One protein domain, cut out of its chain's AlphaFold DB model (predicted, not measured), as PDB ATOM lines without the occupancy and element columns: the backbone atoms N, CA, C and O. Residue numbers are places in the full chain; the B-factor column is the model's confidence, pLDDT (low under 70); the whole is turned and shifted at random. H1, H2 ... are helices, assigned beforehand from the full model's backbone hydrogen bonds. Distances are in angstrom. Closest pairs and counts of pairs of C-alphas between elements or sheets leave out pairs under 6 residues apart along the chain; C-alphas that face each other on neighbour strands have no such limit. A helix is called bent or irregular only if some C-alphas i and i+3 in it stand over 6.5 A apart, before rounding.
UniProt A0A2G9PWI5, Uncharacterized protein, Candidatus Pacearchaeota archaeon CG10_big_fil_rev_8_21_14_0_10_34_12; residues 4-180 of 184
ATOM      1  N   LYS A   4     163.750 249.825 229.087       77.50
ATOM      2  CA  LYS A   4     165.134 249.837 228.592       77.50
ATOM      3  C   LYS A   4     165.239 249.690 227.065       77.50
ATOM      4  O   LYS A   4     166.105 250.316 226.454       77.50
ATOM      5  N   ASN A   5     164.384 248.875 226.449       84.19
ATOM      6  CA  ASN A   5     164.377 248.674 224.998       84.19
ATOM      7  C   ASN A   5     163.787 249.885 224.264       84.19
ATOM      8  O   ASN A   5     164.262 250.230 223.184       84.19
ATOM      9  N   GLU A   6     162.799 250.559 224.858       89.00
ATOM     10  CA  GLU A   6     162.213 251.788 224.313       89.00
ATOM     11  C   GLU A   6     163.226 252.935 224.304       89.00
ATOM     12  O   GLU A   6     163.410 253.588 223.274       89.00
ATOM     13  N   ARG A   7     163.964 253.121 225.406       91.56
ATOM     14  CA  ARG A   7     164.985 254.175 225.510       91.56
ATOM     15  C   ARG A   7     166.132 253.976 224.518       91.56
ATOM     16  O   ARG A   7     166.563 254.924 223.870       91.56
ATOM     17  N   GLU A   8     166.578 252.735 224.331       93.88
ATOM     18  CA  GLU A   8     167.626 252.413 223.355       93.88
ATOM     19  C   GLU A   8     167.138 252.567 221.902       93.88
ATOM     20  O   GLU A   8     167.903 252.988 221.034       93.88
ATOM     21  N   SER A   9     165.864 252.272 221.622       93.62
ATOM     22  CA  SER A   9     165.271 252.538 220.307       93.62
ATOM     23  C   SER A   9     165.191 254.040 220.026       93.62
ATOM     24  O   SER A   9     165.587 254.477 218.947       93.62
ATOM     25  N   ALA A  10     164.739 254.836 221.001       92.69
ATOM     26  CA  ALA A  10     164.689 256.292 220.887       92.69
ATOM     27  C   ALA A  10     166.085 256.893 220.655       92.69
ATOM     28  O   ALA A  10     166.248 257.767 219.803       92.69
ATOM     29  N   ARG A  11     167.105 256.367 221.347       95.81
ATOM     30  CA  ARG A  11     168.507 256.745 221.143       95.81
ATOM     31  C   ARG A  11     168.949 256.559 219.696       95.81
ATOM     32  O   ARG A  11     169.519 257.476 219.119       95.81
ATOM     33  N   LYS A  12     168.692 255.387 219.107       95.69
ATOM     34  CA  LYS A  12     169.089 255.082 217.721       95.69
ATOM     35  C   LYS A  12     168.452 256.047 216.729       95.69
ATOM     36  O   LYS A  12     169.176 256.668 215.958       95.69
ATOM     37  N   THR A  13     167.137 256.246 216.826       93.00
ATOM     38  CA  THR A  13     166.419 257.208 215.980       93.00
ATOM     39  C   THR A  13     167.018 258.605 216.099       93.00
ATOM     40  O   THR A  13     167.244 259.272 215.092       93.00
ATOM     41  N   GLN A  14     167.332 259.042 217.321       94.56
ATOM     42  CA  GLN A  14     167.926 260.355 217.522       94.56
ATOM     43  C   GLN A  14     169.340 260.464 216.942       94.56
ATOM     44  O   GLN A  14     169.695 261.505 216.391       94.56
ATOM     45  N   LEU A  15     170.158 259.415 217.039       95.19
ATOM     46  CA  LEU A  15     171.486 259.415 216.425       95.19
ATOM     47  C   LEU A  15     171.414 259.493 214.905       95.19
ATOM     48  O   LEU A  15     172.265 260.145 214.304       95.19
ATOM     49  N   ASP A  16     170.411 258.874 214.290       93.56
ATOM     50  CA  ASP A  16     170.207 258.969 212.848       93.56
ATOM     51  C   ASP A  16     169.795 260.395 212.440       93.56
ATOM     52  O   ASP A  16     170.352 260.941 211.486       93.56
ATOM     53  N   ILE A  17     168.931 261.054 213.225       92.56
ATOM     54  CA  ILE A  17     168.583 262.478 213.051       92.56
ATOM     55  C   ILE A  17     169.830 263.364 213.159       92.56
ATOM     56  O   ILE A  17     170.081 264.192 212.285       92.56
ATOM     57  N   LEU A  18     170.655 263.170 214.195       93.38
ATOM     58  CA  LEU A  18     171.883 263.947 214.413       93.38
ATOM     59  C   LEU A  18     172.961 263.684 213.348       93.38
ATOM     60  O   LEU A  18     173.909 264.456 213.227       93.38
ATOM     61  N   LYS A  19     172.830 262.613 212.560       92.00
ATOM     62  CA  LYS A  19     173.695 262.305 211.412       92.00
ATOM     63  C   LYS A  19     173.107 262.767 210.075       92.00
ATOM     64  O   LYS A  19     173.793 262.656 209.055       92.00
ATOM     65  N   SER A  20     171.881 263.297 210.053       91.19
ATOM     66  CA  SER A  20     171.269 263.844 208.840       91.19
ATOM     67  C   SER A  20     172.098 265.008 208.299       91.19
ATOM     68  O   SER A  20     172.294 266.036 208.953       91.19
ATOM     69  N   LYS A  21     172.555 264.857 207.052       88.88
ATOM     70  CA  LYS A  21     173.268 265.918 206.333       88.88
ATOM     71  C   LYS A  21     172.340 267.084 206.009       88.88
ATOM     72  O   LYS A  21     172.757 268.226 206.150       88.88
ATOM     73  N   SER A  22     171.097 266.799 205.623       90.00
ATOM     74  CA  SER A  22     170.108 267.819 205.270       90.00
ATOM     75  C   SER A  22     169.785 268.711 206.464       90.00
ATOM     76  O   SER A  22     169.889 269.931 206.362       90.00
ATOM     77  N   LEU A  23     169.491 268.118 207.626       90.94
ATOM     78  CA  LEU A  23     169.233 268.889 208.840       90.94
ATOM     79  C   LEU A  23     170.472 269.666 209.292       90.94
ATOM     80  O   LEU A  23     170.359 270.858 209.576       90.94
ATOM     81  N   LYS A  24     171.661 269.041 209.284       91.50
ATOM     82  CA  LYS A  24     172.915 269.736 209.614       91.50
ATOM     83  C   LYS A  24     173.138 270.950 208.704       91.50
ATOM     84  O   LYS A  24     173.465 272.021 209.206       91.50
ATOM     85  N   SER A  25     172.922 270.820 207.395       90.62
ATOM     86  CA  SER A  25     173.060 271.933 206.447       90.62
ATOM     87  C   SER A  25     172.089 273.082 206.732       90.62
ATOM     88  O   SER A  25     172.486 274.240 206.634       90.62
ATOM     89  N   LEU A  26     170.848 272.797 207.140       91.94
ATOM     90  CA  LEU A  26     169.893 273.845 207.522       91.94
ATOM     91  C   LEU A  26     170.279 274.545 208.831       91.94
ATOM     92  O   LEU A  26     170.176 275.765 208.917       91.94
ATOM     93  N   VAL A  27     170.789 273.808 209.823       93.00
ATOM     94  CA  VAL A  27     171.336 274.407 211.057       93.00
ATOM     95  C   VAL A  27     172.497 275.349 210.739       93.00
ATOM     96  O   VAL A  27     172.566 276.462 211.257       93.00
ATOM     97  N   VAL A  28     173.392 274.923 209.848       92.12
ATOM     98  CA  VAL A  28     174.539 275.720 209.399       92.12
ATOM     99  C   VAL A  28     174.085 276.965 208.631       92.12
ATOM    100  O   VAL A  28     174.628 278.043 208.859       92.12
ATOM    101  N   ALA A  29     173.067 276.851 207.774       91.19
ATOM    102  CA  ALA A  29     172.501 277.987 207.050       91.19
ATOM    103  C   ALA A  29     171.829 279.017 207.982       91.19
ATOM    104  O   ALA A  29     171.945 280.219 207.742       91.19
ATOM    105  N   ASP A  30     171.179 278.581 209.071       91.31
ATOM    106  CA  ASP A  30     170.660 279.500 210.096       91.31
ATOM    107  C   ASP A  30     171.795 280.278 210.777       91.31
ATOM    108  O   ASP A  30     171.721 281.503 210.902       91.31
ATOM    109  N   ALA A  31     172.878 279.586 211.152       89.62
ATOM    110  CA  ALA A  31     174.048 280.199 211.780       89.62
ATOM    111  C   ALA A  31     174.760 281.196 210.848       89.62
ATOM    112  O   ALA A  31     175.112 282.303 211.260       89.62
ATOM    113  N   ALA A  32     174.911 280.846 209.568       89.19
ATOM    114  CA  ALA A  32     175.556 281.681 208.556       89.19
ATOM    115  C   ALA A  32     174.841 283.011 208.288       89.19
ATOM    116  O   ALA A  32     175.449 283.947 207.772       89.19
ATOM    117  N   ARG A  33     173.554 283.113 208.646       85.50
ATOM    118  CA  ARG A  33     172.763 284.335 208.472       85.50
ATOM    119  C   ARG A  33     173.246 285.489 209.360       85.50
ATOM    120  O   ARG A  33     172.876 286.634 209.104       85.50
ATOM    121  N   ASP A  34     174.058 285.228 210.387       85.50
ATOM    122  CA  ASP A  34     174.689 286.285 211.184       85.50
ATOM    123  C   ASP A  34     175.775 287.011 210.366       85.50
ATOM    124  O   ASP A  34     176.970 286.717 210.448       85.50
ATOM    125  N   LEU A  35     175.338 288.000 209.579       79.50
ATOM    126  CA  LEU A  35     176.187 288.809 208.696       79.50
ATOM    127  C   LEU A  35     177.321 289.516 209.442       79.50
ATOM    128  O   LEU A  35     178.378 289.755 208.865       79.50
ATOM    129  N   ARG A  36     177.140 289.819 210.734       83.69
ATOM    130  CA  ARG A  36     178.194 290.445 211.546       83.69
ATOM    131  C   ARG A  36     179.360 289.495 211.797       83.69
ATOM    132  O   ARG A  36     180.484 289.955 211.952       83.69
ATOM    133  N   LYS A  37     179.096 288.187 211.865       83.06
ATOM    134  CA  LYS A  37     180.108 287.161 212.143       83.06
ATOM    135  C   LYS A  37     180.690 286.539 210.883       83.06
ATOM    136  O   LYS A  37     181.861 286.176 210.883       83.06
ATOM    137  N   HIS A  38     179.878 286.378 209.840       82.88
ATOM    138  CA  HIS A  38     180.244 285.567 208.675       82.88
ATOM    139  C   HIS A  38     180.264 286.341 207.352       82.88
ATOM    140  O   HIS A  38     180.745 285.806 206.353       82.88
ATOM    141  N   GLY A  39     179.798 287.593 207.343       83.56
ATOM    142  CA  GLY A  39     179.708 288.411 206.135       83.56
ATOM    143  C   GLY A  39     178.841 287.778 205.042       83.56
ATOM    144  O   GLY A  39     178.140 286.787 205.258       83.56
ATOM    145  N   ASP A  40     178.908 288.350 203.844       83.25
ATOM    146  CA  ASP A  40     178.107 287.880 202.709       83.25
ATOM    147  C   ASP A  40     178.602 286.537 202.155       83.25
ATOM    148  O   ASP A  40     177.794 285.702 201.757       83.25
ATOM    149  N   VAL A  41     179.910 286.265 202.223       79.75
ATOM    150  CA  VAL A  41     180.496 285.015 201.708       79.75
ATOM    151  C   VAL A  41     179.961 283.792 202.459       79.75
ATOM    152  O   VAL A  41     179.592 282.795 201.839       79.75
ATOM    153  N   GLY A  42     179.869 283.857 203.791       81.00
ATOM    154  CA  GLY A  42     179.298 282.769 204.586       81.00
ATOM    155  C   GLY A  42     177.837 282.503 204.236       81.00
ATOM    156  O   GLY A  42     177.429 281.346 204.118       81.00
ATOM    157  N   LYS A  43     177.064 283.568 204.002       80.31
ATOM    158  CA  LYS A  43     175.664 283.482 203.586       80.31
ATOM    159  C   LYS A  43     175.515 282.876 202.192       80.31
ATOM    160  O   LYS A  43     174.677 282.004 202.016       80.31
ATOM    161  N   GLU A  44     176.304 283.299 201.211       84.19
ATOM    162  CA  GLU A  44     176.221 282.782 199.839       84.19
ATOM    163  C   GLU A  44     176.566 281.293 199.761       84.19
ATOM    164  O   GLU A  44     175.814 280.506 199.180       84.19
ATOM    165  N   LEU A  45     177.667 280.884 200.398       82.25
ATOM    166  CA  LEU A  45     178.126 279.495 200.362       82.25
ATOM    167  C   LEU A  45     177.148 278.543 201.056       82.25
ATOM    168  O   LEU A  45     176.921 277.434 200.581       82.25
ATOM    169  N   THR A  46     176.526 278.983 202.149       83.50
ATOM    170  CA  THR A  46     175.515 278.185 202.858       83.50
ATOM    171  C   THR A  46     174.128 278.276 202.229       83.50
ATOM    172  O   THR A  46     173.351 277.330 202.338       83.50
ATOM    173  N   HIS A  47     173.816 279.357 201.510       84.25
ATOM    174  CA  HIS A  47     172.593 279.456 200.717       84.25
ATOM    175  C   HIS A  47     172.578 278.427 199.582       84.25
ATOM    176  O   HIS A  47     171.543 277.816 199.326       84.25
ATOM    177  N   ALA A  48     173.725 278.176 198.946       82.38
ATOM    178  CA  ALA A  48     173.845 277.119 197.945       82.38
ATOM    179  C   ALA A  48     173.490 275.734 198.528       82.38
ATOM    180  O   ALA A  48     172.701 274.995 197.934       82.38
ATOM    181  N   ASP A  49     173.995 275.418 199.726       81.62
ATOM    182  CA  ASP A  49     173.653 274.179 200.435       81.62
ATOM    183  C   ASP A  49     172.165 274.136 200.832       81.62
ATOM    184  O   ASP A  49     171.516 273.103 200.670       81.62
ATOM    185  N   TYR A  50     171.605 275.260 201.296       85.19
ATOM    186  CA  TYR A  50     170.177 275.391 201.605       85.19
ATOM    187  C   TYR A  50     169.303 275.040 200.395       85.19
ATOM    188  O   TYR A  50     168.432 274.179 200.501       85.19
ATOM    189  N   ILE A  51     169.556 275.651 199.232       86.56
ATOM    190  CA  ILE A  51     168.779 275.387 198.014       86.56
ATOM    191  C   ILE A  51     168.904 273.918 197.602       86.56
ATOM    192  O   ILE A  51     167.893 273.270 197.334       86.56
ATOM    193  N   SER A  52     170.122 273.369 197.626       85.12
ATOM    194  CA  SER A  52     170.364 271.964 197.284       85.12
ATOM    195  C   SER A  52     169.553 271.002 198.157       85.12
ATOM    196  O   SER A  52     169.002 270.024 197.651       85.12
ATOM    197  N   VAL A  53     169.493 271.266 199.464       87.00
ATOM    198  CA  VAL A  53     168.777 270.434 200.437       87.00
ATOM    199  C   VAL A  53     167.261 270.584 200.298       87.00
ATOM    200  O   VAL A  53     166.544 269.590 200.367       87.00
ATOM    201  N   MET A  54     166.768 271.792 200.026       85.75
ATOM    202  CA  MET A  54     165.344 272.029 199.773       85.75
ATOM    203  C   MET A  54     164.854 271.356 198.484       85.75
ATOM    204  O   MET A  54     163.706 270.928 198.421       85.75
ATOM    205  N   SER A  55     165.710 271.231 197.465       83.81
ATOM    206  CA  SER A  55     165.380 270.504 196.232       83.81
ATOM    207  C   SER A  55     165.424 268.980 196.384       83.81
ATOM    208  O   SER A  55     164.772 268.286 195.612       83.81
ATOM    209  N   ASN A  56     166.177 268.453 197.357       84.00
ATOM    210  CA  ASN A  56     166.350 267.013 197.576       84.00
ATOM    211  C   ASN A  56     166.277 266.675 199.077       84.00
ATOM    212  O   ASN A  56     167.306 266.352 199.684       84.00
ATOM    213  N   PRO A  57     165.089 266.775 199.704       81.81
ATOM    214  CA  PRO A  57     164.952 266.533 201.131       81.81
ATOM    215  C   PRO A  57     165.203 265.064 201.478       81.81
ATOM    216  O   PRO A  57     164.779 264.158 200.761       81.81
ATOM    217  N   ASP A  58     165.872 264.827 202.608       84.25
ATOM    218  CA  ASP A  58     165.897 263.493 203.202       84.25
ATOM    219  C   ASP A  58     164.601 263.237 203.994       84.25
ATOM    220  O   ASP A  58     163.781 264.138 204.199       84.25
ATOM    221  N   GLY A  59     164.405 261.997 204.453       84.25
ATOM    222  CA  GLY A  59     163.179 261.616 205.162       84.25
ATOM    223  C   GLY A  59     162.926 262.397 206.461       84.25
ATOM    224  O   GLY A  59     161.778 262.493 206.895       84.25
ATOM    225  N   TYR A  60     163.963 262.981 207.070       86.19
ATOM    226  CA  TYR A  60     163.827 263.791 208.283       86.19
ATOM    227  C   TYR A  60     163.456 265.237 207.965       86.19
ATOM    228  O   TYR A  60     162.637 265.831 208.667       86.19
ATOM    229  N   LEU A  61     163.992 265.798 206.878       82.56
ATOM    230  CA  LEU A  61     163.613 267.130 206.430       82.56
ATOM    231  C   LEU A  61     162.124 267.203 206.074       82.56
ATOM    232  O   LEU A  61     161.478 268.190 206.411       82.56
ATOM    233  N   SER A  62     161.534 266.156 205.492       81.56
ATOM    234  CA  SER A  62     160.081 266.127 205.262       81.56
ATOM    235  C   SER A  62     159.273 266.350 206.549       81.56
ATOM    236  O   SER A  62     158.300 267.098 206.526       81.56
ATOM    237  N   GLN A  63     159.705 265.786 207.684       81.44
ATOM    238  CA  GLN A  63     159.038 265.980 208.981       81.44
ATOM    239  C   GLN A  63     159.177 267.418 209.490       81.44
ATOM    240  O   GLN A  63     158.215 267.992 209.999       81.44
ATOM    241  N   VAL A  64     160.357 268.021 209.314       84.69
ATOM    242  CA  VAL A  64     160.601 269.433 209.646       84.69
ATOM    243  C   VAL A  64     159.715 270.356 208.820       84.69
ATOM    244  O   VAL A  64     159.125 271.280 209.374       84.69
ATOM    245  N   LEU A  65     159.592 270.101 207.513       81.94
ATOM    246  CA  LEU A  65     158.735 270.892 206.635       81.94
ATOM    247  C   LEU A  65     157.278 270.801 207.086       81.94
ATOM    248  O   LEU A  65     156.657 271.837 207.297       81.94
ATOM    249  N   THR A  66     156.758 269.593 207.326       80.38
ATOM    250  CA  THR A  66     155.400 269.409 207.862       80.38
ATOM    251  C   THR A  66     155.196 270.164 209.178       80.38
ATOM    252  O   THR A  66     154.193 270.853 209.326       80.38
ATOM    253  N   GLY A  67     156.151 270.098 210.110       77.94
ATOM    254  CA  GLY A  67     156.080 270.848 211.368       77.94
ATOM    255  C   GLY A  67     156.072 272.367 211.171       77.94
ATOM    256  O   GLY A  67     155.301 273.066 211.825       77.94
ATOM    257  N   ALA A  68     156.880 272.885 210.242       81.00
ATOM    258  CA  ALA A  68     156.902 274.309 209.910       81.00
ATOM    259  C   ALA A  68     155.566 274.776 209.304       81.00
ATOM    260  O   ALA A  68     155.081 275.847 209.665       81.00
ATOM    261  N   PHE A  69     154.950 273.958 208.441       77.81
ATOM    262  CA  PHE A  69     153.613 274.220 207.899       77.81
ATOM    263  C   PHE A  69     152.545 274.244 208.997       77.81
ATOM    264  O   PHE A  69     151.838 275.238 209.120       77.81
ATOM    265  N   LEU A  70     152.480 273.210 209.843       78.06
ATOM    266  CA  LEU A  70     151.490 273.129 210.925       78.06
ATOM    267  C   LEU A  70     151.605 274.300 211.914       78.06
ATOM    268  O   LEU A  70     150.596 274.834 212.368       78.06
ATOM    269  N   ASN A  71     152.827 274.729 212.244       76.44
ATOM    270  CA  ASN A  71     153.035 275.891 213.113       76.44
ATOM    271  C   ASN A  71     152.536 277.186 212.462       76.44
ATOM    272  O   ASN A  71     151.846 277.962 213.118       76.44
ATOM    273  N   ALA A  72     152.836 277.397 211.177       72.12
ATOM    274  CA  ALA A  72     152.360 278.567 210.444       72.12
ATOM    275  C   ALA A  72     150.825 278.595 210.316       72.12
ATOM    276  O   ALA A  72     150.228 279.669 210.378       72.12
ATOM    277  N   GLU A  73     150.175 277.435 210.176       69.25
ATOM    278  CA  GLU A  73     148.710 277.326 210.217       69.25
ATOM    279  C   GLU A  73     148.146 277.701 211.595       69.25
ATOM    280  O   GLU A  73     147.208 278.492 211.683       69.25
ATOM    281  N   ASN A  74     148.741 277.186 212.676       71.94
ATOM    282  CA  ASN A  74     148.300 277.474 214.043       71.94
ATOM    283  C   ASN A  74     148.459 278.960 214.418       71.94
ATOM    284  O   ASN A  74     147.602 279.511 215.104       71.94
ATOM    285  N   GLU A  75     149.535 279.614 213.971       72.50
ATOM    286  CA  GLU A  75     149.781 281.046 214.206       72.50
ATOM    287  C   GLU A  75     148.778 281.948 213.468       72.50
ATOM    288  O   GLU A  75     148.438 283.022 213.965       72.50
ATOM    289  N   ALA A  76     148.287 281.517 212.303       66.69
ATOM    290  CA  ALA A  76     147.348 282.287 211.489       66.69
ATOM    291  C   ALA A  76     145.887 282.188 211.966       66.69
ATOM    292  O   ALA A  76     145.056 282.972 211.515       66.69
ATOM    293  N   GLY A  77     145.558 281.245 212.859       57.56
ATOM    294  CA  GLY A  77     144.220 281.091 213.446       57.56
ATOM    295  C   GLY A  77     143.110 280.639 212.481       57.56
ATOM    296  O   GLY A  77     141.999 280.373 212.931       57.56
ATOM    297  N   GLU A  78     143.400 280.504 211.184       54.66
ATOM    298  CA  GLU A  78     142.491 280.005 210.150       54.66
ATOM    299  C   GLU A  78     143.163 278.913 209.305       54.66
ATOM    300  O   GLU A  78     144.382 278.917 209.112       54.66
ATOM    301  N   HIS A  79     142.360 277.986 208.768       52.59
ATOM    302  CA  HIS A  79     142.820 276.977 207.811       52.59
ATOM    303  C   HIS A  79     143.420 277.669 206.565       52.59
ATOM    304  O   HIS A  79     142.694 278.159 205.707       52.59
ATOM    305  N   TYR A  80     144.758 277.687 206.499       51.50
ATOM    306  CA  TYR A  80     145.627 278.244 205.452       51.50
ATOM    307  C   TYR A  80     145.513 279.755 205.154       51.50
ATOM    308  O   TYR A  80     145.049 280.175 204.095       51.50
ATOM    309  N   GLY A  81     146.087 280.572 206.049       50.16
ATOM    310  CA  GLY A  81     146.503 281.960 205.764       50.16
ATOM    311  C   GLY A  81     147.989 282.272 206.035       50.16
ATOM    312  O   GLY A  81     148.483 283.322 205.623       50.16
ATOM    313  N   GLY A  82     148.718 281.383 206.720       60.50
ATOM    314  CA  GLY A  82     150.116 281.599 207.108       60.50
ATOM    315  C   GLY A  82     151.110 281.307 205.980       60.50
ATOM    316  O   GLY A  82     151.038 280.268 205.327       60.50
ATOM    317  N   ALA A  83     152.075 282.201 205.758       70.44
ATOM    318  CA  ALA A  83     153.182 281.962 204.832       70.44
ATOM    319  C   ALA A  83     154.344 281.266 205.558       70.44
ATOM    320  O   ALA A  83     154.875 281.818 206.520       70.44
ATOM    321  N   VAL A  84     154.783 280.095 205.073       79.44
ATOM    322  CA  VAL A  84     156.024 279.463 205.554       79.44
ATOM    323  C   VAL A  84     157.219 280.179 204.942       79.44
ATOM    324  O   VAL A  84     157.507 280.092 203.748       79.44
ATOM    325  N   THR A  85     157.936 280.898 205.789       83.12
ATOM    326  CA  THR A  85     159.135 281.643 205.428       83.12
ATOM    327  C   THR A  85     160.390 280.768 205.542       83.12
ATOM    328  O   THR A  85     160.447 279.851 206.367       83.12
ATOM    329  N   PRO A  86     161.466 281.081 204.796       83.25
ATOM    330  CA  PRO A  86     162.749 280.401 204.964       83.25
ATOM    331  C   PRO A  86     163.281 280.453 206.403       83.25
ATOM    332  O   PRO A  86     163.879 279.487 206.866       83.25
ATOM    333  N   ILE A  87     163.041 281.550 207.135       84.69
ATOM    334  CA  ILE A  87     163.465 281.674 208.536       84.69
ATOM    335  C   ILE A  87     162.747 280.680 209.450       84.69
ATOM    336  O   ILE A  87     163.412 280.078 210.291       84.69
ATOM    337  N   GLN A  88     161.446 280.447 209.250       85.38
ATOM    338  CA  GLN A  88     160.704 279.438 210.010       85.38
ATOM    339  C   GLN A  88     161.269 278.041 209.748       85.38
ATOM    340  O   GLN A  88     161.574 277.334 210.700       85.38
ATOM    341  N   ILE A  89     161.522 277.674 208.486       88.06
ATOM    342  CA  ILE A  89     162.117 276.368 208.143       88.06
ATOM    343  C   ILE A  89     163.467 276.177 208.847       88.06
ATOM    344  O   ILE A  89     163.709 275.133 209.451       88.06
ATOM    345  N   LEU A  90     164.337 277.189 208.797       89.25
ATOM    346  CA  LEU A  90     165.655 277.155 209.435       89.25
ATOM    347  C   LEU A  90     165.553 276.976 210.960       89.25
ATOM    348  O   LEU A  90     166.236 276.126 211.536       89.25
ATOM    349  N   GLN A  91     164.665 277.727 211.615       87.62
ATOM    350  CA  GLN A  91     164.458 277.647 213.063       87.62
ATOM    351  C   GLN A  91     163.811 276.323 213.487       87.62
ATOM    352  O   GLN A  91     164.251 275.720 214.467       87.62
ATOM    353  N   THR A  92     162.822 275.824 212.737       89.12
ATOM    354  CA  THR A  92     162.201 274.514 212.984       89.12
ATOM    355  C   THR A  92     163.211 273.388 212.790       89.12
ATOM    356  O   THR A  92     163.285 272.499 213.636       89.12
ATOM    357  N   ALA A  93     164.048 273.443 211.747       90.31
ATOM    358  CA  ALA A  93     165.116 272.467 211.531       90.31
ATOM    359  C   ALA A  93     166.101 272.443 212.704       90.31
ATOM    360  O   ALA A  93     166.442 271.372 213.202       90.31
ATOM    361  N   LYS A  94     166.519 273.619 213.190       91.12
ATOM    362  CA  LYS A  94     167.412 273.749 214.348       91.12
ATOM    363  C   LYS A  94     166.789 273.216 215.634       91.12
ATOM    364  O   LYS A  94     167.448 272.468 216.357       91.12
ATOM    365  N   GLY A  95     165.524 273.544 215.891       90.75
ATOM    366  CA  GLY A  95     164.771 273.002 217.021       90.75
ATOM    367  C   GLY A  95     164.645 271.479 216.953       90.75
ATOM    368  O   GLY A  95     164.918 270.801 217.937       90.75
ATOM    369  N   PHE A  96     164.315 270.930 215.784       91.00
ATOM    370  CA  PHE A  96     164.190 269.487 215.575       91.00
ATOM    371  C   PHE A  96     165.532 268.758 215.733       91.00
ATOM    372  O   PHE A  96     165.613 267.737 216.415       91.00
ATOM    373  N   TYR A  97     166.605 269.306 215.156       92.69
ATOM    374  CA  TYR A  97     167.938 268.709 215.196       92.69
ATOM    375  C   TYR A  97     168.489 268.610 216.627       92.69
ATOM    376  O   TYR A  97     168.990 267.557 217.018       92.69
ATOM    377  N   PHE A  98     168.366 269.671 217.433       92.94
ATOM    378  CA  PHE A  98     168.868 269.678 218.815       92.94
ATOM    379  C   PHE A  98     167.849 269.201 219.861       92.94
ATOM    380  O   PHE A  98     168.245 268.826 220.963       92.94
ATOM    381  N   GLY A  99     166.554 269.179 219.541       89.31
ATOM    382  CA  GLY A  99     165.481 268.917 220.506       89.31
ATOM    383  C   GLY A  99     165.480 267.508 221.097       89.31
ATOM    384  O   GLY A  99     164.991 267.309 222.204       89.31
ATOM    385  N   GLY A 100     166.061 266.529 220.403       87.19
ATOM    386  CA  GLY A 100     166.137 265.158 220.905       87.19
ATOM    387  C   GLY A 100     167.431 264.812 221.644       87.19
ATOM    388  O   GLY A 100     167.608 263.653 222.006       87.19
ATOM    389  N   LEU A 101     168.326 265.775 221.904       93.38
ATOM    390  CA  LEU A 101     169.599 265.526 222.600       93.38
ATOM    391  C   LEU A 101     169.436 264.766 223.925       93.38
ATOM    392  O   LEU A 101     170.269 263.928 224.249       93.38
ATOM    393  N   ASP A 102     168.335 264.979 224.643       93.62
ATOM    394  CA  ASP A 102     168.026 264.299 225.907       93.62
ATOM    395  C   ASP A 102     167.902 262.769 225.771       93.62
ATOM    396  O   ASP A 102     168.091 262.036 226.745       93.62
ATOM    397  N   LYS A 103     167.629 262.268 224.558       94.94
ATOM    398  CA  LYS A 103     167.444 260.840 224.260       94.94
ATOM    399  C   LYS A 103     168.739 260.098 223.936       94.94
ATOM    400  O   LYS A 103     168.703 258.876 223.799       94.94
ATOM    401  N   ILE A 104     169.870 260.793 223.827       96.62
ATOM    402  CA  ILE A 104     171.176 260.168 223.575       96.62
ATOM    403  C   ILE A 104     172.052 260.149 224.819       96.62
ATOM    404  O   ILE A 104     171.729 260.769 225.832       96.62
ATOM    405  N   ARG A 105     173.145 259.386 224.774       96.31
ATOM    406  CA  ARG A 105     174.110 259.343 225.876       96.31
ATOM    407  C   ARG A 105     175.091 260.498 225.780       96.31
ATOM    408  O   ARG A 105     175.380 260.988 224.691       96.31
ATOM    409  N   VAL A 106     175.684 260.861 226.914       95.50
ATOM    410  CA  VAL A 106     176.795 261.823 226.955       95.50
ATOM    411  C   VAL A 106     177.907 261.386 225.998       95.50
ATOM    412  O   VAL A 106     178.370 262.190 225.195       95.50
ATOM    413  N   ASN A 107     178.282 260.103 226.011       94.81
ATOM    414  CA  ASN A 107     179.307 259.572 225.113       94.81
ATOM    415  C   ASN A 107     178.956 259.737 223.627       94.81
ATOM    416  O   ASN A 107     179.845 260.010 222.832       94.81
ATOM    417  N   ASP A 108     177.677 259.632 223.259       96.06
ATOM    418  CA  ASP A 108     177.257 259.812 221.869       96.06
ATOM    419  C   ASP A 108     177.520 261.247 221.389       96.06
ATOM    420  O   ASP A 108     178.002 261.454 220.278       96.06
ATOM    421  N   VAL A 109     177.255 262.248 222.240       95.06
ATOM    422  CA  VAL A 109     177.561 263.657 221.938       95.06
ATOM    423  C   VAL A 109     179.063 263.846 221.735       95.06
ATOM    424  O   VAL A 109     179.486 264.489 220.776       95.06
ATOM    425  N   LEU A 110     179.879 263.262 222.618       93.38
ATOM    426  CA  LEU A 110     181.337 263.357 222.531       93.38
ATOM    427  C   LEU A 110     181.872 262.703 221.246       93.38
ATOM    428  O   LEU A 110     182.710 263.289 220.560       93.38
ATOM    429  N   GLU A 111     181.343 261.537 220.873       93.44
ATOM    430  CA  GLU A 111     181.689 260.843 219.628       93.44
ATOM    431  C   GLU A 111     181.275 261.633 218.382       93.44
ATOM    432  O   GLU A 111     182.063 261.741 217.442       93.44
ATOM    433  N   LEU A 112     180.090 262.252 218.379       93.56
ATOM    434  CA  LEU A 112     179.644 263.136 217.293       93.56
ATOM    435  C   LEU A 112     180.564 264.358 217.122       93.56
ATOM    436  O   LEU A 112     180.723 264.865 216.011       93.56
ATOM    437  N   MET A 113     181.206 264.805 218.204       91.75
ATOM    438  CA  MET A 113     182.232 265.855 218.187       91.75
ATOM    439  C   MET A 113     183.634 265.342 217.821       91.75
ATOM    440  O   MET A 113     184.580 266.127 217.795       91.75
ATOM    441  N   GLY A 114     183.800 264.038 217.570       89.50
ATOM    442  CA  GLY A 114     185.101 263.420 217.315       89.50
ATOM    443  C   GLY A 114     186.022 263.399 218.539       89.50
ATOM    444  O   GLY A 114     187.241 263.365 218.391       89.50
ATOM    445  N   ARG A 115     185.463 263.460 219.755       83.38
ATOM    446  CA  ARG A 115     186.216 263.516 221.012       83.38
ATOM    447  C   ARG A 115     186.050 262.230 221.809       83.38
ATOM    448  O   ARG A 115     185.138 262.098 222.616       83.38
ATOM    449  N   SER A 116     186.973 261.294 221.620       71.50
ATOM    450  CA  SER A 116     187.029 260.041 222.387       71.50
ATOM    451  C   SER A 116     187.899 260.132 223.651       71.50
ATOM    452  O   SER A 116     187.848 259.254 224.511       71.50
ATOM    453  N   ASP A 117     188.670 261.210 223.805       71.50
ATOM    454  CA  ASP A 117     189.791 261.340 224.739       71.50
ATOM    455  C   ASP A 117     189.518 262.282 225.928       71.50
ATOM    456  O   ASP A 117     190.396 263.005 226.398       71.50
ATOM    457  N   PHE A 118     188.291 262.293 226.451       76.25
ATOM    458  CA  PHE A 118     188.003 263.073 227.655       76.25
ATOM    459  C   PHE A 118     188.710 262.494 228.887       76.25
ATOM    460  O   PHE A 118     188.845 261.281 229.046       76.25
ATOM    461  N   SER A 119     189.146 263.373 229.787       79.50
ATOM    462  CA  SER A 119     189.679 262.965 231.086       79.50
ATOM    463  C   SER A 119     188.544 262.563 232.028       79.50
ATOM    464  O   SER A 119     187.572 263.307 232.178       79.50
ATOM    465  N   ASP A 120     188.707 261.441 232.734       82.94
ATOM    466  CA  ASP A 120     187.759 260.976 233.760       82.94
ATOM    467  C   ASP A 120     187.622 261.937 234.945       82.94
ATOM    468  O   ASP A 120     186.638 261.878 235.680       82.94
ATOM    469  N   LYS A 121     188.570 262.871 235.104       82.19
ATOM    470  CA  LYS A 121     188.473 263.961 236.083       82.19
ATOM    471  C   LYS A 121     187.430 265.018 235.704       82.19
ATOM    472  O   LYS A 121     187.030 265.791 236.566       82.19
ATOM    473  N   VAL A 122     187.036 265.090 234.430       83.44
ATOM    474  CA  VAL A 122     186.069 266.073 233.911       83.44
ATOM    475  C   VAL A 122     184.706 265.423 233.706       83.44
ATOM    476  O   VAL A 122     183.703 265.942 234.189       83.44
ATOM    477  N   ILE A 123     184.671 264.282 233.009       82.81
ATOM    478  CA  ILE A 123     183.469 263.461 232.829       82.81
ATOM    479  C   ILE A 123     183.859 262.007 233.087       82.81
ATOM    480  O   ILE A 123     184.519 261.372 232.260       82.81
ATOM    481  N   SER A 124     183.435 261.488 234.235       88.75
ATOM    482  CA  SER A 124     183.693 260.102 234.635       88.75
ATOM    483  C   SER A 124     183.081 259.093 233.657       88.75
ATOM    484  O   SER A 124     182.083 259.383 232.991       88.75
ATOM    485  N   GLY A 125     183.616 257.870 233.622       88.69
ATOM    486  CA  GLY A 125     183.059 256.782 232.809       88.69
ATOM    487  C   GLY A 125     181.562 256.534 233.047       88.69
ATOM    488  O   GLY A 125     180.818 256.338 232.088       88.69
ATOM    489  N   ASN A 126     181.091 256.649 234.295       90.25
ATOM    490  CA  ASN A 126     179.666 256.530 234.616       90.25
ATOM    491  C   ASN A 126     178.840 257.654 233.984       90.25
ATOM    492  O   ASN A 126     177.815 257.378 233.369       90.25
ATOM    493  N   GLN A 127     179.302 258.905 234.076       91.38
ATOM    494  CA  GLN A 127     178.619 260.043 233.451       91.38
ATOM    495  C   GLN A 127     178.575 259.921 231.926       91.38
ATOM    496  O   GLN A 127     177.566 260.268 231.326       91.38
ATOM    497  N   ARG A 128     179.613 259.364 231.287       91.38
ATOM    498  CA  ARG A 128     179.607 259.130 229.830       91.38
ATOM    499  C   ARG A 128     178.503 258.168 229.390       91.38
ATOM    500  O   ARG A 128     177.966 258.320 228.298       91.38
ATOM    501  N   GLN A 129     178.164 257.192 230.229       93.25
ATOM    502  CA  GLN A 129     177.116 256.213 229.933       93.25
ATOM    503  C   GLN A 129     175.705 256.699 230.288       93.25
ATOM    504  O   GLN A 129     174.736 256.048 229.893       93.25
ATOM    505  N   MET A 130     175.572 257.826 230.995       95.06
ATOM    506  CA  MET A 130     174.271 258.426 231.289       95.06
ATOM    507  C   MET A 130     173.616 258.945 230.012       95.06
ATOM    508  O   MET A 130     174.287 259.469 229.116       95.06
ATOM    509  N   TYR A 131     172.290 258.843 229.959       96.88
ATOM    510  CA  TYR A 131     171.504 259.631 229.020       96.88
ATOM    511  C   TYR A 131     171.629 261.113 229.370       96.88
ATOM    512  O   TYR A 131     171.785 261.472 230.537       96.88
ATOM    513  N   MET A 132     171.563 261.978 228.364       96.88
ATOM    514  CA  MET A 132     171.675 263.426 228.527       96.88
ATOM    515  C   MET A 132     170.604 263.982 229.478       96.88
ATOM    516  O   MET A 132     170.909 264.864 230.274       96.88
ATOM    517  N   GLU A 133     169.401 263.406 229.471       96.25
ATOM    518  CA  GLU A 133     168.334 263.687 230.442       96.25
ATOM    519  C   GLU A 133     168.757 263.395 231.894       96.25
ATOM    520  O   GLU A 133     168.630 264.251 232.771       96.25
ATOM    521  N   ASP A 134     169.329 262.215 232.147       96.56
ATOM    522  CA  ASP A 134     169.791 261.823 233.485       96.56
ATOM    523  C   ASP A 134     170.995 262.679 233.914       96.56
ATOM    524  O   ASP A 134     171.112 263.102 235.065       96.56
ATOM    525  N   PHE A 135     171.885 262.982 232.966       96.00
ATOM    526  CA  PHE A 135     173.038 263.846 233.186       96.00
ATOM    527  C   PHE A 135     172.624 265.284 233.513       96.00
ATOM    528  O   PHE A 135     173.222 265.896 234.397       96.00
ATOM    529  N   LYS A 136     171.572 265.806 232.870       95.88
ATOM    530  CA  LYS A 136     170.965 267.100 233.200       95.88
ATOM    531  C   LYS A 136     170.455 267.118 234.637       95.88
ATOM    532  O   LYS A 136     170.755 268.059 235.363       95.88
ATOM    533  N   GLY A 137     169.743 266.068 235.056       95.69
ATOM    534  CA  GLY A 137     169.267 265.929 236.435       95.69
ATOM    535  C   GLY A 137     170.403 265.870 237.463       95.69
ATOM    536  O   GLY A 137     170.276 266.417 238.554       95.69
ATOM    537  N   ALA A 138     171.534 265.253 237.109       93.94
ATOM    538  CA  ALA A 138     172.702 265.156 237.982       93.94
ATOM    539  C   ALA A 138     173.569 266.432 238.008       93.94
ATOM    540  O   ALA A 138     174.160 266.754 239.040       93.94
ATOM    541  N   ASN A 139     173.710 267.131 236.878       91.50
ATOM    542  CA  ASN A 139     174.551 268.320 236.740       91.50
ATOM    543  C   ASN A 139     174.095 269.208 235.566       91.50
ATOM    544  O   ASN A 139     174.685 269.204 234.481       91.50
ATOM    545  N   GLU A 140     173.069 270.019 235.809       94.00
ATOM    546  CA  GLU A 140     172.470 270.908 234.807       94.00
ATOM    547  C   GLU A 140     173.483 271.888 234.187       94.00
ATOM    548  O   GLU A 140     173.465 272.138 232.981       94.00
ATOM    549  N   TYR A 141     174.425 272.400 234.985       92.56
ATOM    550  CA  TYR A 141     175.455 273.322 234.504       92.56
ATOM    551  C   TYR A 141     176.403 272.664 233.491       92.56
ATOM    552  O   TYR A 141     176.700 273.238 232.440       92.56
ATOM    553  N   ALA A 142     176.877 271.449 233.786       91.25
ATOM    554  CA  ALA A 142     177.732 270.700 232.870       91.25
ATOM    555  C   ALA A 142     176.967 270.271 231.610       91.25
ATOM    556  O   ALA A 142     177.511 270.374 230.509       91.25
ATOM    557  N   TYR A 143     175.703 269.864 231.757       93.88
ATOM    558  CA  TYR A 143     174.811 269.583 230.634       93.88
ATOM    559  C   TYR A 143     174.684 270.796 229.703       93.88
ATOM    560  O   TYR A 143     174.947 270.678 228.506       93.88
ATOM    561  N   GLY A 144     174.379 271.982 230.244       93.56
ATOM    562  CA  GLY A 144     174.220 273.200 229.446       93.56
ATOM    563  C   GLY A 144     175.491 273.572 228.680       93.56
ATOM    564  O   GLY A 144     175.432 273.946 227.507       93.56
ATOM    565  N   LYS A 145     176.664 273.396 229.304       93.88
ATOM    566  CA  LYS A 145     177.956 273.581 228.627       93.88
ATOM    567  C   LYS A 145     178.176 272.588 227.494       93.88
ATOM    568  O   LYS A 145     178.649 272.997 226.438       93.88
ATOM    569  N   LEU A 146     177.844 271.313 227.698       93.06
ATOM    570  CA  LEU A 146     178.008 270.280 226.678       93.06
ATOM    571  C   LEU A 146     177.089 270.526 225.475       93.06
ATOM    572  O   LEU A 146     177.557 270.489 224.341       93.06
ATOM    573  N   VAL A 147     175.814 270.851 225.714       94.81
ATOM    574  CA  VAL A 147     174.854 271.191 224.651       94.81
ATOM    575  C   VAL A 147     175.320 272.415 223.865       94.81
ATOM    576  O   VAL A 147     175.346 272.384 222.636       94.81
ATOM    577  N   SER A 148     175.746 273.473 224.561       94.69
ATOM    578  CA  SER A 148     176.265 274.689 223.926       94.69
ATOM    579  C   SER A 148     177.517 274.409 223.087       94.69
ATOM    580  O   SER A 148     177.597 274.833 221.935       94.69
ATOM    581  N   ALA A 149     178.462 273.627 223.619       94.62
ATOM    582  CA  ALA A 149     179.670 273.236 222.898       94.62
ATOM    583  C   ALA A 149     179.357 272.386 221.658       94.62
ATOM    584  O   ALA A 149     179.960 272.597 220.607       94.62
ATOM    585  N   TYR A 150     178.399 271.460 221.752       95.31
ATOM    586  CA  TYR A 150     177.966 270.652 220.615       95.31
ATOM    587  C   TYR A 150     177.302 271.505 219.529       95.31
ATOM    588  O   TYR A 150     177.656 271.382 218.358       95.31
ATOM    589  N   ALA A 151     176.395 272.411 219.905       94.81
ATOM    590  CA  ALA A 151     175.747 273.315 218.959       94.81
ATOM    591  C   ALA A 151     176.773 274.196 218.226       94.81
ATOM    592  O   ALA A 151     176.782 274.235 216.997       94.81
ATOM    593  N   GLN A 152     177.700 274.811 218.967       93.81
ATOM    594  CA  GLN A 152     178.785 275.606 218.384       93.81
ATOM    595  C   GLN A 152     179.684 274.775 217.467       93.81
ATOM    596  O   GLN A 152     180.047 275.235 216.388       93.81
ATOM    597  N   TYR A 153     180.025 273.546 217.864       94.69
ATOM    598  CA  TYR A 153     180.807 272.640 217.028       94.69
ATOM    599  C   TYR A 153     180.104 272.352 215.700       94.69
ATOM    600  O   TYR A 153     180.726 272.494 214.649       94.69
ATOM    601  N   VAL A 154     178.815 271.998 215.728       94.38
ATOM    602  CA  VAL A 154     178.024 271.716 214.520       94.38
ATOM    603  C   VAL A 154     178.008 272.920 213.577       94.38
ATOM    604  O   VAL A 154     178.286 272.763 212.386       94.38
ATOM    605  N   GLU A 155     177.728 274.111 214.112       92.25
ATOM    606  CA  GLU A 155     177.651 275.359 213.347       92.25
ATOM    607  C   GLU A 155     179.016 275.737 212.746       92.25
ATOM    608  O   GLU A 155     179.133 275.924 211.533       92.25
ATOM    609  N   MET A 156     180.074 275.792 213.562       90.44
ATOM    610  CA  MET A 156     181.406 276.217 213.117       90.44
ATOM    611  C   MET A 156     182.061 275.221 212.160       90.44
ATOM    612  O   MET A 156     182.666 275.630 211.169       90.44
ATOM    613  N   ASN A 157     181.950 273.919 212.436       91.50
ATOM    614  CA  ASN A 157     182.499 272.888 211.561       91.50
ATOM    615  C   ASN A 157     181.789 272.893 210.200       91.50
ATOM    616  O   ASN A 157     182.455 272.885 209.168       91.50
ATOM    617  N   GLY A 158     180.455 272.985 210.191       89.19
ATOM    618  CA  GLY A 158     179.695 273.032 208.945       89.19
ATOM    619  C   GLY A 158     179.976 274.285 208.111       89.19
ATOM    620  O   GLY A 158     180.129 274.182 206.894       89.19
ATOM    621  N   LEU A 159     180.127 275.448 208.756       89.44
ATOM    622  CA  LEU A 159     180.585 276.672 208.094       89.44
ATOM    623  C   LEU A 159     181.977 276.488 207.479       89.44
ATOM    624  O   LEU A 159     182.176 276.805 206.307       89.44
ATOM    625  N   GLY A 160     182.933 275.947 208.241       88.06
ATOM    626  CA  GLY A 160     184.287 275.671 207.757       88.06
ATOM    627  C   GLY A 160     184.302 274.746 206.535       88.06
ATOM    628  O   GLY A 160     184.997 275.023 205.553       88.06
ATOM    629  N   ASP A 161     183.477 273.699 206.550       89.50
ATOM    630  CA  ASP A 161     183.320 272.788 205.417       89.50
ATOM    631  C   ASP A 161     182.731 273.495 204.186       89.50
ATOM    632  O   ASP A 161     183.195 273.261 203.066       89.50
ATOM    633  N   ALA A 162     181.738 274.373 204.372       86.69
ATOM    634  CA  ALA A 162     181.141 275.156 203.288       86.69
ATOM    635  C   ALA A 162     182.166 276.108 202.646       86.69
ATOM    636  O   ALA A 162     182.309 276.124 201.421       86.69
ATOM    637  N   TYR A 163     182.962 276.815 203.459       86.81
ATOM    638  CA  TYR A 163     184.079 277.639 202.977       86.81
ATOM    639  C   TYR A 163     185.106 276.820 202.195       86.81
ATOM    640  O   TYR A 163     185.520 277.217 201.104       86.81
ATOM    641  N   SER A 164     185.492 275.654 202.718       88.19
ATOM    642  CA  SER A 164     186.449 274.770 202.050       88.19
ATOM    643  C   SER A 164     185.932 274.293 200.689       88.19
ATOM    644  O   SER A 164     186.669 274.332 199.701       88.19
ATOM    645  N   ARG A 165     184.658 273.882 200.603       87.44
ATOM    646  CA  ARG A 165     184.026 273.477 199.336       87.44
ATOM    647  C   ARG A 165     183.962 274.628 198.336       87.44
ATOM    648  O   ARG A 165     184.358 274.434 197.189       87.44
ATOM    649  N   GLY A 166     183.527 275.811 198.773       84.31
ATOM    650  CA  GLY A 166     183.482 277.011 197.936       84.31
ATOM    651  C   GLY A 166     184.853 277.360 197.356       84.31
ATOM    652  O   GLY A 166     184.993 277.527 196.145       84.31
ATOM    653  N   GLY A 167     185.893 277.360 198.196       84.12
ATOM    654  CA  GLY A 167     187.272 277.596 197.762       84.12
ATOM    655  C   GLY A 167     187.766 276.570 196.735       84.12
ATOM    656  O   GLY A 167     188.364 276.946 195.726       84.12
ATOM    657  N   LYS A 168     187.466 275.277 196.937       86.56
ATOM    658  CA  LYS A 168     187.809 274.213 195.975       86.56
ATOM    659  C   LYS A 168     187.101 274.390 194.632       86.56
ATOM    660  O   LYS A 168     187.733 274.191 193.598       86.56
ATOM    661  N   ALA A 169     185.826 274.777 194.632       82.44
ATOM    662  CA  ALA A 169     185.073 275.023 193.403       82.44
ATOM    663  C   ALA A 169     185.655 276.200 192.604       82.44
ATOM    664  O   ALA A 169     185.811 276.105 191.388       82.44
ATOM    665  N   ILE A 170     186.043 277.286 193.282       82.19
ATOM    666  CA  ILE A 170     186.713 278.429 192.645       82.19
ATOM    667  C   ILE A 170     188.051 277.995 192.038       82.19
ATOM    668  O   ILE A 170     188.315 278.298 190.877       82.19
ATOM    669  N   ALA A 171     188.869 277.251 192.790       82.62
ATOM    670  CA  ALA A 171     190.150 276.749 192.301       82.62
ATOM    671  C   ALA A 171     189.989 275.823 191.080       82.62
ATOM    672  O   ALA A 171     190.753 275.934 190.127       82.62
ATOM    673  N   GLY A 172     188.969 274.957 191.072       83.56
ATOM    674  CA  GLY A 172     188.659 274.090 189.930       83.56
ATOM    675  C   GLY A 172     188.223 274.855 188.675       83.56
ATOM    676  O   GLY A 172     188.488 274.409 187.565       83.56
ATOM    677  N   ASN A 173     187.620 276.034 188.843       85.50
ATOM    678  CA  ASN A 173     187.169 276.896 187.746       85.50
ATOM    679  C   ASN A 173     188.207 277.951 187.326       85.50
ATOM    680  O   ASN A 173     187.895 278.824 186.513       85.50
ATOM    681  N   LEU A 174     189.428 277.896 187.870       83.44
ATOM    682  CA  LEU A 174     190.445 278.930 187.682       83.44
ATOM    683  C   LEU A 174     190.760 279.186 186.204       83.44
ATOM    684  O   LEU A 174     190.838 280.341 185.795       83.44
ATOM    685  N   GLU A 175     190.883 278.136 185.392       79.12
ATOM    686  CA  GLU A 175     191.151 278.266 183.956       79.12
ATOM    687  C   GLU A 175     190.049 279.065 183.247       79.12
ATOM    688  O   GLU A 175     190.335 280.084 182.625       79.12
ATOM    689  N   GLY A 176     188.780 278.689 183.439       82.31
ATOM    690  CA  GLY A 176     187.638 279.390 182.845       82.31
ATOM    691  C   GLY A 176     187.505 280.848 183.298       82.31
ATOM    692  O   GLY A 176     187.065 281.703 182.527       82.31
ATOM    693  N   ILE A 177     187.915 281.154 184.533       85.19
ATOM    694  CA  ILE A 177     187.966 282.526 185.055       85.19
ATOM    695  C   ILE A 177     189.071 283.325 184.354       85.19
ATOM    696  O   ILE A 177     188.821 284.443 183.907       85.19
ATOM    697  N   LEU A 178     190.272 282.757 184.226       83.19
ATOM    698  CA  LEU A 178     191.417 283.424 183.601       83.19
ATOM    699  C   LEU A 178     191.243 283.611 182.085       83.19
ATOM    700  O   LEU A 178     191.800 284.550 181.520       83.19
ATOM    701  N   THR A 179     190.456 282.759 181.425       84.38
ATOM    702  CA  THR A 179     190.205 282.834 179.976       84.38
ATOM    703  C   THR A 179     188.952 283.626 179.598       84.38
ATOM    704  O   THR A 179     188.712 283.843 178.406       84.38
ATOM    705  N   LYS A 180     188.137 284.070 180.567       79.88
ATOM    706  CA  LYS A 180     186.963 284.914 180.296       79.88
ATOM    707  C   LYS A 180     187.419 286.263 179.728       79.88
ATOM    708  O   LYS A 180     187.992 287.092 180.434       79.88
TER     709      LYS A 180
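Overview. This is residues 4 to 180 of the 184 residues of an uncharacterized protein of Candidatus Pacearchaeota archaeon CG10_big_fil_rev_8_21_14_0_10_34_12 (UniProt A0A2G9PWI5). The long helix H9 crosses the short helix H2 nearly at right angles; H2 is in the middle of the model, with H3, H5 and H9 packed on it. H4 crosses H5, H1 meets H5 at their ends, the short helices H6, H7 and H8 gather near the first part of H9, and residues 168 to 180, the end of H9 with H10, stick out. The printed part has 177 residues with ten named helices, H1 to H10 in order, and no named strand: all helix. It is only just loose, close to compact, with a radius of gyration of the C-alphas of 19.0 A and spans of 62 by 49 by 31 A.

Along the chain. H1, residues 4 to 18, begins at C-alpha 4 (165.134, 249.837, 228.592) and is 21.1 A long. H2 is residues 21 to 32, 16.1 A. H3, residues 35 to 55, 24.6 A, is irregular, with C-alphas 37 and 40 9.7 A apart, and has a kink of 70 degrees near residue 42. H4 is residues 59 to 76, 26.8 A, and H5 residues 86 to 99, 19.5 A. H6 is residues 106 to 112, H7 residues 125 to 129 and H8 residues 132 to 138. H9, residues 140 to 172, runs 47.8 A from (172.470, 270.908, 234.807) to (188.659, 274.090, 189.930). H10 is residues 174 to 179.

Arrangement. H2 is the hub, touching four helices. H2 and H3 form a hairpin at a shallow tilt of 27 degrees, closest at the C-alphas of Ala 29 and Thr 46, 5.2 A. H2 touches H5 at a steep tilt of 63 degrees, closest at C-alphas 27 and 94, 5.2 A. H9, with residues 154 to 159 alone, touches H2 about perpendicular, at 87 degrees, closest at C-alphas 28 and 155, 5.0 A. H4 touches H5 with residues 61 to 68 alone, closest at C-alphas 64 and 93, 5.8 A. H1 and H5 only just touch, only at their ends, with 3 pairs of C-alphas within 8 A, closest at C-alphas 18 and 97, 6.2 A. H6 touches H7, closest at C-alphas 107 and 128, 4.7 A. H8 and H9 form a hairpin, closest at C-alphas 136 and 143, 5.2 A. H9 and H10 meet only through their link. Every O i to N i+4 pair is within hydrogen-bond range in H1, H2 and H5 to H10; H3 has 13 of 17 and H4 13 of 14.

Size, cuts and confidence. The C-alphas of Lys 4 and Thr 179 are the two farthest apart, 63.9 A. The printed part has no cut. The link from H6 to H7, 12 residues, is long. Mean pLDDT of the printed part is 86.4; residue 73 and residues 76 to 82 are under 70.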